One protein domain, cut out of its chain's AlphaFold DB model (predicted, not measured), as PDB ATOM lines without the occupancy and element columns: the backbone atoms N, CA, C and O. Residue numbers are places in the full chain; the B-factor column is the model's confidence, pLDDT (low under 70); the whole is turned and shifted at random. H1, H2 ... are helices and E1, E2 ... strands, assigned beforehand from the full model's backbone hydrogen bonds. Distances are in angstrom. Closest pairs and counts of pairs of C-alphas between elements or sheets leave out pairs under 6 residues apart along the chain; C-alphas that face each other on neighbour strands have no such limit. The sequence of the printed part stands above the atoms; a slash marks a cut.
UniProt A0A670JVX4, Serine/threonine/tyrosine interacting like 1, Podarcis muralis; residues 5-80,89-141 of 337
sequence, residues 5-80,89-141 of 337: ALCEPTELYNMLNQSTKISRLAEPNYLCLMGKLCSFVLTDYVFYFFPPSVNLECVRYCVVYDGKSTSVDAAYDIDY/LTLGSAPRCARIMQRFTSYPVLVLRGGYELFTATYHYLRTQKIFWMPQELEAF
ATOM      1  N   ALA A   5     107.501 215.909 200.600       88.69
ATOM      2  CA  ALA A   5     108.058 217.253 200.491       88.69
ATOM      3  C   ALA A   5     109.359 217.374 201.292       88.69
ATOM      4  O   ALA A   5     109.609 216.592 202.209       88.69
ATOM      5  N   LEU A   6     110.197 218.349 200.939       88.44
ATOM      6  CA  LEU A   6     111.333 218.735 201.775       88.44
ATOM      7  C   LEU A   6     110.856 219.628 202.914       88.44
ATOM      8  O   LEU A   6     109.952 220.437 202.725       88.44
ATOM      9  N   CYS A   7     111.506 219.486 204.061       90.56
ATOM     10  CA  CYS A   7     111.347 220.362 205.207       90.56
ATOM     11  C   CYS A   7     112.695 220.984 205.571       90.56
ATOM     12  O   CYS A   7     113.702 220.282 205.697       90.56
ATOM     13  N   GLU A   8     112.721 222.306 205.711       91.12
ATOM     14  CA  GLU A   8     113.923 223.035 206.111       91.12
ATOM     15  C   GLU A   8     114.206 222.850 207.614       91.12
ATOM     16  O   GLU A   8     113.275 222.698 208.410       91.12
ATOM     17  N   PRO A   9     115.472 222.928 208.067       89.88
ATOM     18  CA  PRO A   9     115.800 222.821 209.489       89.88
ATOM     19  C   PRO A   9     115.016 223.788 210.391       89.88
ATOM     20  O   PRO A   9     114.628 223.407 211.493       89.88
ATOM     21  N   THR A  10     114.751 225.017 209.929       89.88
ATOM     22  CA  THR A  10     113.928 226.009 210.650       89.88
ATOM     23  C   THR A  10     112.477 225.568 210.818       89.88
ATOM     24  O   THR A  10     111.863 225.832 211.849       89.88
ATOM     25  N   GLU A  11     111.912 224.852 209.850       90.62
ATOM     26  CA  GLU A  11     110.548 224.343 209.975       90.62
ATOM     27  C   GLU A  11     110.484 223.250 211.041       90.62
ATOM     28  O   GLU A  11     109.599 223.291 211.895       90.62
ATOM     29  N   LEU A  12     111.453 222.323 211.063       89.50
ATOM     30  CA  LEU A  12     111.546 221.324 212.131       89.50
ATOM     31  C   LEU A  12     111.773 221.971 213.498       89.50
ATOM     32  O   LEU A  12     111.126 221.582 214.469       89.50
ATOM     33  N   TYR A  13     112.633 222.984 213.570       89.69
ATOM     34  CA  TYR A  13     112.838 223.765 214.784       89.69
ATOM     35  C   TYR A  13     111.519 224.354 215.292       89.69
ATOM     36  O   TYR A  13     111.158 224.167 216.453       89.69
ATOM     37  N   ASN A  14     110.757 225.005 214.414       90.69
ATOM     38  CA  ASN A  14     109.476 225.595 214.775       90.69
ATOM     39  C   ASN A  14     108.448 224.537 215.171       90.69
ATOM     40  O   ASN A  14     107.744 224.742 216.155       90.69
ATOM     41  N   MET A  15     108.386 223.396 214.474       88.06
ATOM     42  CA  MET A  15     107.502 222.280 214.828       88.06
ATOM     43  C   MET A  15     107.794 221.741 216.233       88.06
ATOM     44  O   MET A  15     106.853 221.512 216.991       88.06
ATOM     45  N   LEU A  16     109.071 221.586 216.597       86.56
ATOM     46  CA  LEU A  16     109.485 221.135 217.929       86.56
ATOM     47  C   LEU A  16     109.138 222.151 219.024       86.56
ATOM     48  O   LEU A  16     108.776 221.772 220.133       86.56
ATOM     49  N   ASN A  17     109.232 223.439 218.709       86.75
ATOM     50  CA  ASN A  17     109.111 224.517 219.685       86.75
ATOM     51  C   ASN A  17     107.702 225.127 219.793       86.75
ATOM     52  O   ASN A  17     107.489 226.041 220.594       86.75
ATOM     53  N   GLN A  18     106.710 224.620 219.049       83.69
ATOM     54  CA  GLN A  18     105.328 225.074 219.227       83.69
ATOM     55  C   GLN A  18     104.813 224.717 220.623       83.69
ATOM     56  O   GLN A  18     104.825 223.561 221.054       83.69
ATOM     57  N   SER A  19     104.272 225.717 221.308       72.88
ATOM     58  CA  SER A  19     103.636 225.551 222.607       72.88
ATOM     59  C   SER A  19     102.432 226.475 222.738       72.88
ATOM     60  O   SER A  19     102.348 227.511 222.083       72.88
ATOM     61  N   THR A  20     101.475 226.057 223.563       69.06
ATOM     62  CA  THR A  20     100.378 226.920 224.022       69.06
ATOM     63  C   THR A  20     100.523 227.109 225.531       69.06
ATOM     64  O   THR A  20     101.380 227.863 225.976       69.06
ATOM     65  N   LYS A  21      99.760 226.363 226.336       65.38
ATOM     66  CA  LYS A  21      99.978 226.217 227.787       65.38
ATOM     67  C   LYS A  21     100.986 225.115 228.111       65.38
ATOM     68  O   LYS A  21     101.664 225.169 229.129       65.38
ATOM     69  N   ILE A  22     101.060 224.117 227.237       68.00
ATOM     70  CA  ILE A  22     101.977 222.981 227.293       68.00
ATOM     71  C   ILE A  22     102.637 222.817 225.921       68.00
ATOM     72  O   ILE A  22     102.152 223.363 224.922       68.00
ATOM     73  N   SER A  23     103.754 222.089 225.874       76.56
ATOM     74  CA  SER A  23     104.398 221.707 224.614       76.56
ATOM     75  C   SER A  23     103.416 220.925 223.741       76.56
ATOM     76  O   SER A  23     102.764 219.997 224.224       76.56
ATOM     77  N   ARG A  24     103.328 221.263 222.448       79.69
ATOM     78  CA  ARG A  24     102.490 220.506 221.502       79.69
ATOM     79  C   ARG A  24     103.008 219.093 221.260       79.69
ATOM     80  O   ARG A  24     102.272 218.251 220.765       79.69
ATOM     81  N   LEU A  25     104.246 218.805 221.659       78.06
ATOM     82  CA  LEU A  25     104.828 217.465 221.596       78.06
ATOM     83  C   LEU A  25     104.140 216.463 222.537       78.06
ATOM     84  O   LEU A  25     104.267 215.263 222.325       78.06
ATOM     85  N   ALA A  26     103.380 216.940 223.529       74.69
ATOM     86  CA  ALA A  26     102.518 216.090 224.347       74.69
ATOM     87  C   ALA A  26     101.264 215.600 223.589       74.69
ATOM     88  O   ALA A  26     100.582 214.681 224.041       74.69
ATOM     89  N   GLU A  27     100.920 216.205 222.444       79.00
ATOM     90  CA  GLU A  27      99.787 215.779 221.623       79.00
ATOM     91  C   GLU A  27     100.193 214.567 220.750       79.00
ATOM     92  O   GLU A  27     101.029 214.710 219.852       79.00
ATOM     93  N   PRO A  28      99.565 213.384 220.906       74.62
ATOM     94  CA  PRO A  28      99.986 212.160 220.207       74.62
ATOM     95  C   PRO A  28      99.841 212.221 218.677       74.62
ATOM     96  O   PRO A  28     100.516 211.485 217.963       74.62
ATOM     97  N   ASN A  29      98.981 213.109 218.162       81.69
ATOM     98  CA  ASN A  29      98.719 213.277 216.727       81.69
ATOM     99  C   ASN A  29      99.365 214.547 216.138       81.69
ATOM    100  O   ASN A  29      99.045 214.936 215.015       81.69
ATOM    101  N   TYR A  30     100.243 215.230 216.876       84.75
ATOM    102  CA  TYR A  30     100.855 216.473 216.404       84.75
ATOM    103  C   TYR A  30     102.090 216.230 215.530       84.75
ATOM    104  O   TYR A  30     102.108 216.655 214.374       84.75
ATOM    105  N   LEU A  31     103.100 215.532 216.057       83.81
ATOM    106  CA  LEU A  31     104.376 215.303 215.380       83.81
ATOM    107  C   LEU A  31     104.804 213.837 215.508       83.81
ATOM    108  O   LEU A  31     104.991 213.328 216.608       83.81
ATOM    109  N   CYS A  32     105.026 213.184 214.369       81.50
ATOM    110  CA  CYS A  32     105.749 211.922 214.272       81.50
ATOM    111  C   CYS A  32     107.126 212.209 213.685       81.50
ATOM    112  O   CYS A  32     107.240 212.635 212.535       81.50
ATOM    113  N   LEU A  33     108.162 211.998 214.491       80.25
ATOM    114  CA  LEU A  33     109.543 212.270 214.130       80.25
ATOM    115  C   LEU A  33     110.311 210.955 214.053       80.25
ATOM    116  O   LEU A  33     110.320 210.191 215.016       80.25
ATOM    117  N   MET A  34     110.930 210.687 212.905       76.12
ATOM    118  CA  MET A  34     111.417 209.352 212.596       76.12
ATOM    119  C   MET A  34     112.825 209.360 211.984       76.12
ATOM    120  O   MET A  34     113.067 209.964 210.939       76.12
ATOM    121  N   GLY A  35     113.763 208.676 212.645       71.06
ATOM    122  CA  GLY A  35     115.177 208.625 212.256       71.06
ATOM    123  C   GLY A  35     115.588 207.377 211.460       71.06
ATOM    124  O   GLY A  35     114.802 206.459 211.232       71.06
ATOM    125  N   LYS A  36     116.881 207.298 211.107       54.91
ATOM    126  CA  LYS A  36     117.522 206.220 210.312       54.91
ATOM    127  C   LYS A  36     117.263 204.780 210.803       54.91
ATOM    128  O   LYS A  36     117.387 203.843 210.023       54.91
ATOM    129  N   LEU A  37     116.879 204.584 212.068       49.25
ATOM    130  CA  LEU A  37     116.559 203.265 212.639       49.25
ATOM    131  C   LEU A  37     115.185 202.706 212.212       49.25
ATOM    132  O   LEU A  37     114.805 201.634 212.669       49.25
ATOM    133  N   CYS A  38     114.463 203.382 211.310       49.53
ATOM    134  CA  CYS A  38     113.234 202.870 210.688       49.53
ATOM    135  C   CYS A  38     113.368 201.516 210.009       49.53
ATOM    136  O   CYS A  38     112.354 200.887 209.756       49.53
ATOM    137  N   SER A  39     114.570 201.118 209.614       46.81
ATOM    138  CA  SER A  39     114.795 199.896 208.857       46.81
ATOM    139  C   SER A  39     115.762 199.015 209.629       46.81
ATOM    140  O   SER A  39     116.975 199.228 209.569       46.81
ATOM    141  N   PHE A  40     115.239 198.022 210.346       41.22
ATOM    142  CA  PHE A  40     116.046 196.878 210.758       41.22
ATOM    143  C   PHE A  40     115.855 195.771 209.718       41.22
ATOM    144  O   PHE A  40     114.728 195.367 209.431       41.22
ATOM    145  N   VAL A  41     116.957 195.308 209.125       39.56
ATOM    146  CA  VAL A  41     116.952 194.157 208.217       39.56
ATOM    147  C   VAL A  41     117.077 192.910 209.076       39.56
ATOM    148  O   VAL A  41     118.159 192.583 209.558       39.56
ATOM    149  N   LEU A  42     115.964 192.215 209.281       35.19
ATOM    150  CA  LEU A  42     115.973 190.855 209.803       35.19
ATOM    151  C   LEU A  42     115.697 189.961 208.596       35.19
ATOM    152  O   LEU A  42     114.571 189.925 208.110       35.19
ATOM    153  N   THR A  43     116.747 189.307 208.084       35.44
ATOM    154  CA  THR A  43     116.663 188.262 207.040       35.44
ATOM    155  C   THR A  43     115.819 188.662 205.823       35.44
ATOM    156  O   THR A  43     114.656 188.292 205.736       35.44
ATOM    157  N   ASP A  44     116.403 189.422 204.894       41.91
ATOM    158  CA  ASP A  44     115.833 189.770 203.575       41.91
ATOM    159  C   ASP A  44     114.523 190.592 203.560       41.91
ATOM    160  O   ASP A  44     114.076 191.006 202.491       41.91
ATOM    161  N   TYR A  45     113.953 190.933 204.723       40.88
ATOM    162  CA  TYR A  45     112.773 191.794 204.851       40.88
ATOM    163  C   TYR A  45     113.098 193.097 205.598       40.88
ATOM    164  O   TYR A  45     113.701 193.097 206.674       40.88
ATOM    165  N   VAL A  46     112.675 194.231 205.028       45.75
ATOM    166  CA  VAL A  46     112.754 195.551 205.674       45.75
ATOM    167  C   VAL A  46     111.503 195.753 206.524       45.75
ATOM    168  O   VAL A  46     110.418 195.970 205.985       45.75
ATOM    169  N   PHE A  47     111.649 195.702 207.847       45.56
ATOM    170  CA  PHE A  47     110.565 196.035 208.772       45.56
ATOM    171  C   PHE A  47     110.632 197.512 209.160       45.56
ATOM    172  O   PHE A  47     111.648 197.965 209.690       45.56
ATOM    173  N   TYR A  48     109.532 198.232 208.928       52.94
ATOM    174  CA  TYR A  48     109.318 199.592 209.421       52.94
ATOM    175  C   TYR A  48     108.607 199.531 210.773       52.94
ATOM    176  O   TYR A  48     107.462 199.087 210.849       52.94
ATOM    177  N   PHE A  49     109.289 199.937 211.848       52.16
ATOM    178  CA  PHE A  49     108.667 200.004 213.169       52.16
ATOM    179  C   PHE A  49     107.937 201.335 213.319       52.16
ATOM    180  O   PHE A  49     108.568 202.386 213.379       52.16
ATOM    181  N   PHE A  50     106.613 201.298 213.386       57.06
ATOM    182  CA  PHE A  50     105.819 202.472 213.724       57.06
ATOM    183  C   PHE A  50     105.603 202.505 215.237       57.06
ATOM    184  O   PHE A  50     105.244 201.469 215.805       57.06
ATOM    185  N   PRO A  51     105.808 203.651 215.912       56.75
ATOM    186  CA  PRO A  51     105.450 203.772 217.316       56.75
ATOM    187  C   PRO A  51     103.968 203.390 217.486       56.75
ATOM    188  O   PRO A  51     103.115 204.028 216.868       56.75
ATOM    189  N   PRO A  52     103.629 202.379 218.309       53.75
ATOM    190  CA  PRO A  52     102.250 201.897 218.438       53.75
ATOM    191  C   PRO A  52     101.287 202.954 219.008       53.75
ATOM    192  O   PRO A  52     100.075 202.779 218.955       53.75
ATOM    193  N   SER A  53     101.820 204.053 219.549       55.41
ATOM    194  CA  SER A  53     101.074 205.185 220.097       55.41
ATOM    195  C   SER A  53     100.656 206.240 219.064       55.41
ATOM    196  O   SER A  53      99.930 207.159 219.433       55.41
ATOM    197  N   VAL A  54     101.112 206.156 217.808       63.88
ATOM    198  CA  VAL A  54     100.876 207.193 216.788       63.88
ATOM    199  C   VAL A  54      99.974 206.658 215.680       63.88
ATOM    200  O   VAL A  54     100.339 205.724 214.969       63.88
ATOM    201  N   ASN A  55      98.815 207.293 215.484       71.56
ATOM    202  CA  ASN A  55      97.995 207.044 214.303       71.56
ATOM    203  C   ASN A  55      98.496 207.913 213.136       71.56
ATOM    204  O   ASN A  55      98.235 209.117 213.083       71.56
ATOM    205  N   LEU A  56      99.213 207.289 212.199       74.94
ATOM    206  CA  LEU A  56      99.783 207.959 211.028       74.94
ATOM    207  C   LEU A  56      98.735 208.580 210.102       74.94
ATOM    208  O   LEU A  56      99.033 209.580 209.450       74.94
ATOM    209  N   GLU A  57      97.506 208.063 210.075       77.50
ATOM    210  CA  GLU A  57      96.445 208.632 209.238       77.50
ATOM    211  C   GLU A  57      96.084 210.053 209.683       77.50
ATOM    212  O   GLU A  57      95.730 210.895 208.856       77.50
ATOM    213  N   CYS A  58      96.220 210.327 210.983       79.06
ATOM    214  CA  CYS A  58      95.793 211.568 211.624       79.06
ATOM    215  C   CYS A  58      96.953 212.468 212.060       79.06
ATOM    216  O   CYS A  58      96.695 213.563 212.565       79.06
ATOM    217  N   VAL A  59      98.209 212.034 211.910       83.44
ATOM    218  CA  VAL A  59      99.349 212.833 212.366       83.44
ATOM    219  C   VAL A  59      99.505 214.088 211.510       83.44
ATOM    220  O   VAL A  59      99.615 214.007 210.289       83.44
ATOM    221  N   ARG A  60      99.516 215.264 212.149       85.69
ATOM    222  CA  ARG A  60      99.595 216.554 211.447       85.69
ATOM    223  C   ARG A  60     100.938 216.751 210.745       85.69
ATOM    224  O   ARG A  60     100.962 217.200 209.603       85.69
ATOM    225  N   TYR A  61     102.035 216.420 211.422       87.38
ATOM    226  CA  TYR A  61     103.384 216.495 210.871       87.38
ATOM    227  C   TYR A  61     104.069 215.136 210.961       87.38
ATOM    228  O   TYR A  61     104.233 214.580 212.045       87.38
ATOM    229  N   CYS A  62     104.499 214.608 209.820       86.88
ATOM    230  CA  CYS A  62     105.306 213.398 209.744       86.88
ATOM    231  C   CYS A  62     106.664 213.763 209.152       86.88
ATOM    232  O   CYS A  62     106.742 214.088 207.970       86.88
ATOM    233  N   VAL A  63     107.716 213.757 209.973       87.25
ATOM    234  CA  VAL A  63     109.068 214.160 209.576       87.25
ATOM    235  C   VAL A  63     110.002 212.962 209.637       87.25
ATOM    236  O   VAL A  63     110.187 212.347 210.687       87.25
ATOM    237  N   VAL A  64     110.639 212.676 208.511       84.94
ATOM    238  CA  VAL A  64     111.653 211.641 208.360       84.94
ATOM    239  C   VAL A  64     113.002 212.301 208.127       84.94
ATOM    240  O   VAL A  64     113.138 213.212 207.309       84.94
ATOM    241  N   TYR A  65     114.023 211.826 208.827       83.12
ATOM    242  CA  TYR A  65     115.378 212.328 208.670       83.12
ATOM    243  C   TYR A  65     116.401 211.196 208.690       83.12
ATOM    244  O   TYR A  65     116.244 210.163 209.343       83.12
ATOM    245  N   ASP A  66     117.495 211.416 207.974       79.50
ATOM    246  CA  ASP A  66     118.694 210.595 208.034       79.50
ATOM    247  C   ASP A  66     119.877 211.463 208.499       79.50
ATOM    248  O   ASP A  66     119.687 212.458 209.196       79.50
ATOM    249  N   GLY A  67     121.111 211.087 208.156       72.06
ATOM    250  CA  GLY A  67     122.278 211.906 208.479       72.06
ATOM    251  C   GLY A  67     122.439 213.150 207.599       72.06
ATOM    252  O   GLY A  67     122.862 214.175 208.119       72.06
ATOM    253  N   LYS A  68     122.136 213.078 206.291       75.75
ATOM    254  CA  LYS A  68     122.675 214.018 205.281       75.75
ATOM    255  C   LYS A  68     121.774 214.300 204.063       75.75
ATOM    256  O   LYS A  68     122.211 215.020 203.170       75.75
ATOM    257  N   SER A  69     120.571 213.734 203.956       70.06
ATOM    258  CA  SER A  69     119.734 213.827 202.747       70.06
ATOM    259  C   SER A  69     119.388 215.273 202.399       70.06
ATOM    260  O   SER A  69     118.772 215.976 203.192       70.06
ATOM    261  N   THR A  70     119.745 215.725 201.196       65.88
ATOM    262  CA  THR A  70     119.492 217.096 200.711       65.88
ATOM    263  C   THR A  70     118.409 217.189 199.637       65.88
ATOM    264  O   THR A  70     118.002 218.303 199.307       65.88
ATOM    265  N   SER A  71     117.921 216.061 199.111       66.69
ATOM    266  CA  SER A  71     116.877 216.016 198.083       66.69
ATOM    267  C   SER A  71     115.858 214.901 198.337       66.69
ATOM    268  O   SER A  71     116.137 213.914 199.017       66.69
ATOM    269  N   VAL A  72     114.662 215.068 197.765       60.19
ATOM    270  CA  VAL A  72     113.619 214.023 197.685       60.19
ATOM    271  C   VAL A  72     113.802 213.169 196.420       60.19
ATOM    272  O   VAL A  72     113.208 212.099 196.304       60.19
ATOM    273  N   ASP A  73     114.664 213.606 195.493       58.31
ATOM    274  CA  ASP A  73     114.770 213.043 194.143       58.31
ATOM    275  C   ASP A  73     115.422 211.661 194.079       58.31
ATOM    276  O   ASP A  73     115.164 210.909 193.143       58.31
ATOM    277  N   ALA A  74     116.162 211.260 195.120       54.03
ATOM    278  CA  ALA A  74     116.703 209.904 195.262       54.03
ATOM    279  C   ALA A  74     115.615 208.803 195.348       54.03
ATOM    280  O   ALA A  74     115.929 207.632 195.547       54.03
ATOM    281  N   ALA A  75     114.337 209.176 195.249       49.81
ATOM    282  CA  ALA A  75     113.185 208.291 195.300       49.81
ATOM    283  C   ALA A  75     112.417 208.158 193.966       49.81
ATOM    284  O   ALA A  75     111.387 207.483 193.967       49.81
ATOM    285  N   TYR A  76     112.842 208.807 192.870       47.44
ATOM    286  CA  TYR A  76     112.137 208.733 191.574       47.44
ATOM    287  C   TYR A  76     112.499 207.513 190.713       47.44
ATOM    288  O   TYR A  76     111.712 207.170 189.841       47.44
ATOM    289  N   ASP A  77     113.603 206.817 190.993       47.12
ATOM    290  CA  ASP A  77     114.080 205.686 190.171       47.12
ATOM    291  C   ASP A  77     113.483 204.317 190.538       47.12
ATOM    292  O   ASP A  77     113.999 203.280 190.131       47.12
ATOM    293  N   ILE A  78     112.392 204.268 191.306       48.88
ATOM    294  CA  ILE A  78     111.788 202.986 191.695       48.88
ATOM    295  C   ILE A  78     110.520 202.758 190.880       48.88
ATOM    296  O   ILE A  78     109.399 202.882 191.380       48.88
ATOM    297  N   ASP A  79     110.736 202.425 189.608       46.88
ATOM    298  CA  ASP A  79     109.766 201.652 188.843       46.88
ATOM    299  C   ASP A  79     109.506 200.309 189.544       46.88
ATOM    300  O   ASP A  79     110.311 199.774 190.309       46.88
ATOM    301  N   TYR A  80     108.295 199.821 189.337       51.88
ATOM    302  CA  TYR A  80     107.506 198.977 190.229       51.88
ATOM    303  C   TYR A  80     107.954 197.508 190.422       51.88
ATOM    304  O   TYR A  80     107.138 196.700 190.864       51.88
ATOM    305  N   LEU A  89     122.139 201.314 196.741       43.75
ATOM    306  CA  LEU A  89     121.224 202.436 197.002       43.75
ATOM    307  C   LEU A  89     120.691 202.362 198.443       43.75
ATOM    308  O   LEU A  89     119.563 201.950 198.707       43.75
ATOM    309  N   THR A  90     121.567 202.740 199.381       49.16
ATOM    310  CA  THR A  90     121.364 202.932 200.831       49.16
ATOM    311  C   THR A  90     119.947 202.645 201.344       49.16
ATOM    312  O   THR A  90     119.106 203.528 201.533       49.16
ATOM    313  N   LEU A  91     119.703 201.368 201.630       47.53
ATOM    314  CA  LEU A  91     118.572 200.890 202.413       47.53
ATOM    315  C   LEU A  91     118.550 201.669 203.749       47.53
ATOM    316  O   LEU A  91     119.404 201.458 204.606       47.53
ATOM    317  N   GLY A  92     117.647 202.644 203.882       55.22
ATOM    318  CA  GLY A  92     117.581 203.546 205.044       55.22
ATOM    319  C   GLY A  92     117.716 205.046 204.747       55.22
ATOM    320  O   GLY A  92     117.841 205.830 205.688       55.22
ATOM    321  N   SER A  93     117.691 205.471 203.478       71.81
ATOM    322  CA  SER A  93     117.573 206.895 203.132       71.81
ATOM    323  C   SER A  93     116.196 207.461 203.523       71.81
ATOM    324  O   SER A  93     115.157 206.802 203.376       71.81
ATOM    325  N   ALA A  94     116.174 208.699 204.028       78.12
ATOM    326  CA  ALA A  94     114.939 209.362 204.454       78.12
ATOM    327  C   ALA A  94     113.879 209.479 203.334       78.12
ATOM    328  O   ALA A  94     112.713 209.190 203.612       78.12
ATOM    329  N   PRO A  95     114.233 209.784 202.064       78.75
ATOM    330  CA  PRO A  95     113.269 209.824 200.961       78.75
ATOM    331  C   PRO A  95     112.562 208.488 200.705       78.75
ATOM    332  O   PRO A  95     111.353 208.460 200.469       78.75
ATOM    333  N   ARG A  96     113.284 207.362 200.797       76.94
ATOM    334  CA  ARG A  96     112.705 206.025 200.601       76.94
ATOM    335  C   ARG A  96     111.711 205.679 201.706       76.94
ATOM    336  O   ARG A  96     110.624 205.180 201.420       76.94
ATOM    337  N   CYS A  97     112.063 205.978 202.956       76.69
ATOM    338  CA  CYS A  97     111.153 205.812 204.086       76.69
ATOM    339  C   CYS A  97     109.904 206.698 203.922       76.69
ATOM    340  O   CYS A  97     108.782 206.199 204.016       76.69
ATOM    341  N   ALA A  98     110.077 207.967 203.537       81.06
ATOM    342  CA  ALA A  98     108.966 208.886 203.306       81.06
ATOM    343  C   ALA A  98     107.981 208.388 202.232       81.06
ATOM    344  O   ALA A  98     106.769 208.470 202.423       81.06
ATOM    345  N   ARG A  99     108.470 207.791 201.134       79.81
ATOM    346  CA  ARG A  99     107.613 207.200 200.085       79.81
ATOM    347  C   ARG A  99     106.774 206.020 200.556       79.81
ATOM    348  O   ARG A  99     105.681 205.804 200.032       79.81
ATOM    349  N   ILE A 100     107.278 205.240 201.504       77.62
ATOM    350  CA  ILE A 100     106.525 204.129 202.089       77.62
ATOM    351  C   ILE A 100     105.492 204.687 203.069       77.62
ATOM    352  O   ILE A 100     104.324 204.309 203.003       77.62
ATOM    353  N   MET A 101     105.894 205.654 203.898       77.38
ATOM    354  CA  MET A 101     105.024 206.305 204.879       77.38
ATOM    355  C   MET A 101     103.866 207.081 204.248       77.38
ATOM    356  O   MET A 101     102.772 207.056 204.799       77.38
ATOM    357  N   GLN A 102     104.050 207.673 203.062       82.94
ATOM    358  CA  GLN A 102     103.005 208.446 202.370       82.94
ATOM    359  C   GLN A 102     101.722 207.631 202.082       82.94
ATOM    360  O   GLN A 102     100.676 208.197 201.774       82.94
ATOM    361  N   ARG A 103     101.801 206.290 202.128       81.06
ATOM    362  CA  ARG A 103     100.654 205.380 201.953       81.06
ATOM    363  C   ARG A 103      99.777 205.279 203.201       81.06
ATOM    364  O   ARG A 103      98.637 204.847 203.093       81.06
ATOM    365  N   PHE A 104     100.322 205.651 204.357       79.06
ATOM    366  CA  PHE A 104      99.694 205.531 205.670       79.06
ATOM    367  C   PHE A 104      99.333 206.891 206.277       79.06
ATOM    368  O   PHE A 104      98.744 206.932 207.351       79.06
ATOM    369  N   THR A 105      99.690 208.001 205.620       81.38
ATOM    370  CA  THR A 105      99.429 209.359 206.106       81.38
ATOM    371  C   THR A 105      98.423 210.092 205.225       81.38
ATOM    372  O   THR A 105      98.431 209.973 203.999       81.38
ATOM    373  N   SER A 106      97.571 210.906 205.850       85.06
ATOM    374  CA  SER A 106      96.699 211.845 205.123       85.06
ATOM    375  C   SER A 106      97.436 213.132 204.734       85.06
ATOM    376  O   SER A 106      97.088 213.779 203.746       85.06
ATOM    377  N   TYR A 107      98.473 213.487 205.497       86.44
ATOM    378  CA  TYR A 107      99.310 214.673 205.308       86.44
ATOM    379  C   TYR A 107     100.638 214.313 204.632       86.44
ATOM    380  O   TYR A 107     101.112 213.182 204.795       86.44
ATOM    381  N   PRO A 108     101.244 215.243 203.867       88.00
ATOM    382  CA  PRO A 108     102.507 214.989 203.187       88.00
ATOM    383  C   PRO A 108     103.608 214.604 204.176       88.00
ATOM    384  O   PRO A 108     103.724 215.187 205.255       88.00
ATOM    385  N   VAL A 109     104.433 213.634 203.784       87.25
ATOM    386  CA  VAL A 109     105.595 213.230 204.580       87.25
ATOM    387  C   VAL A 109     106.756 214.161 204.266       87.25
ATOM    388  O   VAL A 109     107.102 214.382 203.104       87.25
ATOM    389  N   LEU A 110     107.353 214.712 205.313       89.62
ATOM    390  CA  LEU A 110     108.413 215.700 205.242       89.62
ATOM    391  C   LEU A 110     109.775 215.022 205.380       89.62
ATOM    392  O   LEU A 110     110.014 214.285 206.332       89.62
ATOM    393  N   VAL A 111     110.686 215.288 204.450       88.62
ATOM    394  CA  VAL A 111     112.085 214.855 204.521       88.62
ATOM    395  C   VAL A 111     112.934 216.028 204.987       88.62
ATOM    396  O   VAL A 111     112.970 217.064 204.324       88.62
ATOM    397  N   LEU A 112     113.633 215.870 206.112       89.06
ATOM    398  CA  LEU A 112     114.501 216.917 206.651       89.06
ATOM    399  C   LEU A 112     115.688 217.175 205.718       89.06
ATOM    400  O   LEU A 112     116.559 216.319 205.543       89.06
ATOM    401  N   ARG A 113     115.746 218.382 205.156       88.50
ATOM    402  CA  ARG A 113     116.815 218.809 204.260       88.50
ATOM    403  C   ARG A 113     118.138 218.941 205.014       88.50
ATOM    404  O   ARG A 113     118.216 219.559 206.069       88.50
ATOM    405  N   GLY A 114     119.187 218.351 204.449       84.06
ATOM    406  CA  GLY A 114     120.509 218.233 205.064       84.06
ATOM    407  C   GLY A 114     120.577 217.227 206.219       84.06
ATOM    408  O   GLY A 114     121.634 217.101 206.836       84.06
ATOM    409  N   GLY A 115     119.483 216.508 206.497       85.06
ATOM    410  CA  GLY A 115     119.392 215.523 207.568       85.06
ATOM    411  C   GLY A 115     119.659 216.084 208.969       85.06
ATOM    412  O   GLY A 115     119.667 217.292 209.224       85.06
ATOM    413  N   TYR A 116     119.880 215.169 209.910       83.75
ATOM    414  CA  TYR A 116     120.130 215.499 211.311       83.75
ATOM    415  C   TYR A 116     121.458 216.232 211.522       83.75
ATOM    416  O   TYR A 116     121.592 217.007 212.471       83.75
ATOM    417  N   GLU A 117     122.447 216.022 210.651       85.44
ATOM    418  CA  GLU A 117     123.735 216.708 210.758       85.44
ATOM    419  C   GLU A 117     123.585 218.211 210.521       85.44
ATOM    420  O   GLU A 117     124.055 218.995 211.345       85.44
ATOM    421  N   LEU A 118     122.870 218.628 209.468       87.00
ATOM    422  CA  LEU A 118     122.627 220.052 209.222       87.00
ATOM    423  C   LEU A 118     121.773 220.674 210.333       87.00
ATOM    424  O   LEU A 118     122.073 221.773 210.807       87.00
ATOM    425  N   PHE A 119     120.739 219.961 210.782       88.81
ATOM    426  CA  PHE A 119     119.884 220.432 211.866       88.81
ATOM    427  C   PHE A 119     120.673 220.649 213.159       88.81
ATOM    428  O   PHE A 119     120.586 221.715 213.759       88.81
ATOM    429  N   THR A 120     121.497 219.682 213.570       86.75
ATOM    430  CA  THR A 120     122.301 219.806 214.798       86.75
ATOM    431  C   THR A 120     123.495 220.743 214.661       86.75
ATOM    432  O   THR A 120     123.955 221.267 215.673       86.75
ATOM    433  N   ALA A 121     123.991 220.990 213.446       88.19
ATOM    434  CA  ALA A 121     124.968 222.046 213.194       88.19
ATOM    435  C   ALA A 121     124.342 223.440 213.367       88.19
ATOM    436  O   ALA A 121     124.962 224.324 213.954       88.19
ATOM    437  N   THR A 122     123.098 223.614 212.908       88.44
ATOM    438  CA  THR A 122     122.358 224.882 213.003       88.44
ATOM    439  C   THR A 122     121.863 225.129 214.434       88.44
ATOM    440  O   THR A 122     122.128 226.175 215.023       88.44
ATOM    441  N   TYR A 123     121.231 224.125 215.045       88.19
ATOM    442  CA  TYR A 123     120.595 224.187 216.366       88.19
ATOM    443  C   TYR A 123     121.328 223.311 217.388       88.19
ATOM    444  O   TYR A 123     120.767 222.400 217.998       88.19
ATOM    445  N   HIS A 124     122.619 223.576 217.575       86.00
ATOM    446  CA  HIS A 124     123.508 222.799 218.449       86.00
ATOM    447  C   HIS A 124     123.022 222.682 219.906       86.00
ATOM    448  O   HIS A 124     123.259 221.659 220.547       86.00
ATOM    449  N   TYR A 125     122.294 223.675 220.416       84.25
ATOM    450  CA  TYR A 125     121.704 223.667 221.761       84.25
ATOM    451  C   TYR A 125     120.528 222.680 221.918       84.25
ATOM    452  O   TYR A 125     120.187 222.306 223.037       84.25
ATOM    453  N   LEU A 126     119.950 222.178 220.817       79.75
ATOM    454  CA  LEU A 126     118.962 221.090 220.841       79.75
ATOM    455  C   LEU A 126     119.609 219.696 220.836       79.75
ATOM    456  O   LEU A 126     118.937 218.710 221.126       79.75
ATOM    457  N   ARG A 127     120.918 219.590 220.556       69.38
ATOM    458  CA  ARG A 127     121.649 218.310 220.493       69.38
ATOM    459  C   ARG A 127     121.715 217.589 221.841       69.38
ATOM    460  O   ARG A 127     121.774 216.362 221.879       69.38
ATOM    461  N   THR A 128     121.796 218.341 222.935       56.22
ATOM    462  CA  THR A 128     121.984 217.808 224.297       56.22
ATOM    463  C   THR A 128     120.695 217.274 224.903       56.22
ATOM    464  O   THR A 128     120.736 216.508 225.865       56.22
ATOM    465  N   GLN A 129     119.551 217.647 224.336       54.06
ATOM    466  CA  GLN A 129     118.262 217.160 224.770       54.06
ATOM    467  C   GLN A 129     117.956 215.858 224.019       54.06
ATOM    468  O   GLN A 129     118.056 215.785 222.795       54.06
ATOM    469  N   LYS A 130     117.574 214.802 224.743       56.38
ATOM    470  CA  LYS A 130     117.165 213.514 224.157       56.38
ATOM    471  C   LYS A 130     115.761 213.596 223.525       56.38
ATOM    472  O   LYS A 130     114.935 212.712 223.669       56.38
ATOM    473  N   ILE A 131     115.474 214.674 222.803       56.38
ATOM    474  CA  ILE A 131     114.144 214.993 222.259       56.38
ATOM    475  C   ILE A 131     113.683 213.906 221.276       56.38
ATOM    476  O   ILE A 131     112.499 213.654 221.109       56.38
ATOM    477  N   PHE A 132     114.632 213.245 220.615       59.28
ATOM    478  CA  PHE A 132     114.369 212.441 219.426       59.28
ATOM    479  C   PHE A 132     113.961 210.986 219.695       59.28
ATOM    480  O   PHE A 132     113.707 210.270 218.731       59.28
ATOM    481  N   TRP A 133     113.920 210.522 220.953       52.25
ATOM    482  CA  TRP A 133     113.853 209.077 221.216       52.25
ATOM    483  C   TRP A 133     112.703 208.600 222.107       52.25
ATOM    484  O   TRP A 133     112.275 207.463 221.918       52.25
ATOM    485  N   MET A 134     112.162 209.412 223.027       55.47
ATOM    486  CA  MET A 134     111.129 208.949 223.967       55.47
ATOM    487  C   MET A 134     109.971 209.949 224.140       55.47
ATOM    488  O   MET A 134     110.228 211.119 224.418       55.47
ATOM    489  N   PRO A 135     108.697 209.501 224.102       56.12
ATOM    490  CA  PRO A 135     107.528 210.348 224.384       56.12
ATOM    491  C   PRO A 135     107.616 211.107 225.719       56.12
ATOM    492  O   PRO A 135     107.279 212.280 225.790       56.12
ATOM    493  N   GLN A 136     108.163 210.476 226.762       60.41
ATOM    494  CA  GLN A 136     108.366 211.110 228.073       60.41
ATOM    495  C   GLN A 136     109.407 212.243 228.033       60.41
ATOM    496  O   GLN A 136     109.299 213.223 228.767       60.41
ATOM    497  N   GLU A 137     110.427 212.123 227.178       64.69
ATOM    498  CA  GLU A 137     111.458 213.153 226.998       64.69
ATOM    499  C   GLU A 137     110.931 214.313 226.134       64.69
ATOM    500  O   GLU A 137     111.284 215.465 226.381       64.69
ATOM    501  N   LEU A 138     110.027 214.024 225.189       64.56
ATOM    502  CA  LEU A 138     109.258 215.013 224.422       64.56
ATOM    503  C   LEU A 138     108.283 215.809 225.305       64.56
ATOM    504  O   LEU A 138     108.127 217.012 225.113       64.56
ATOM    505  N   GLU A 139     107.656 215.171 226.294       62.72
ATOM    506  CA  GLU A 139     106.774 215.843 227.260       62.72
ATOM    507  C   GLU A 139     107.542 216.765 228.223       62.72
ATOM    508  O   GLU A 139     107.056 217.841 228.568       62.72
ATOM    509  N   ALA A 140     108.759 216.381 228.626       71.12
ATOM    510  CA  ALA A 140     109.642 217.200 229.464       71.12
ATOM    511  C   ALA A 140     110.425 218.270 228.674       71.12
ATOM    512  O   ALA A 140     111.211 219.024 229.261       71.12
ATOM    513  N   PHE A 141     110.232 218.332 227.354       77.12
ATOM    514  CA  PHE A 141     110.905 219.276 226.476       77.12
ATOM    515  C   PHE A 141     110.524 220.714 226.832       77.12
ATOM    516  O   PHE A 141     109.349 221.089 226.807       77.12
TER     517      PHE A 141
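AT A GLANCE: This is residues 5 to 80 and 89 to 141 of the 337 residues of the protein "Serine/threonine/tyrosine interacting like 1" of Podarcis muralis (UniProt A0A670JVX4). A small, twisted sheet of four parallel strands makes the core, with H1 packed on one face and H2 on the other, three layers in all. A hairpin, E3 and E4, is set off from this sheet on the side of H2, while H4 lies beyond the E2 edge and H3 follows at the end of E6. The printed part has 129 residues, with four named helices and six named strands in the order E1, H1, E2, E3, E4, E5, H2, E6, H3, H4; the sheet's order is E1, E6, E5, E2. The class is mixed, helices and strands, though under half of the residues, 53, are in named elements. The whole is compact, with a radius of gyration of the C-alphas of 14.5 A, yet elongated in outline, spanning 47 by 30 by 26 A.

IN THESE COORDINATES: E1 is residues 5 to 7, with C-alpha 5 at (108.058, 217.253, 200.491). H1, residues 9 to 17, is 12.3 A long. E2 is residues 31 to 34, E3 is 39 to 42 and E4 is 45 to 48. E5, residues 61 to 64, is 9.9 A long. H2, residues 94 to 101, is 10.4 A long and begins at C-alpha 94 (114.939, 209.362, 204.454). E6, residues 109 to 112, is 9.9 A long. H3, residues 115 to 122, is 11.2 A long, and H4, residues 135 to 139, ends at C-alpha 139 (106.774, 215.843, 227.260).

HOW THE PARTS SIT: In the sheet, E1 and E6 are parallel, with N 7 and O 111 2.8 A apart, within hydrogen-bond range. E6 and E5 are parallel, with N 64 and O 110 at 2.8 A, and so are E5 and E2, with N 32 and O 61 at 2.8 A. E1, H1 and E2 form a split strand-helix-strand unit, two strands of one sheet with a helix between them in the chain and E6 and E5 between them in the sheet; its crossover is right-handed. H1 and H2 are on opposite faces. H2, at a height over the sheet of 8.1 A, runs along the strands, at 12 degrees to E6 on the local plane; its closest C-alphas to E6 are those of Ala 98 and Val 109, 5.6 A apart. H1, at a height of 9.5 A, runs slantwise to the strands, at 50 degrees to E5 on the local plane. H3 only grazes the sheet, and it only just touches H1, with 3 pairs of C-alphas within 8 A; the closest are those of Pro 9 and Phe 119, 5.3 A apart. H4 is not on the sheet. E3 and E4 form a hairpin, antiparallel, with N 47 and O 40 at 3.5 A. In H1, H2, H3 and H4 every O i to N i+4 pair is within hydrogen-bond range.

THE WHOLE: The two C-alphas farthest apart, those of Lys 21 and Asp 79, are 47.1 A apart. Residues 81 to 88 are not printed, and C-alphas 80 and 89 are 15.7 A apart across the cut. The links H1 to E2, E4 to E5 and H3 to H4 are long. The mean pLDDT of the printed part is 71.4, and 50 residues are under 70: 20 to 22, 36 to 54, 70 to 80, 89 to 92 and 127 to 139.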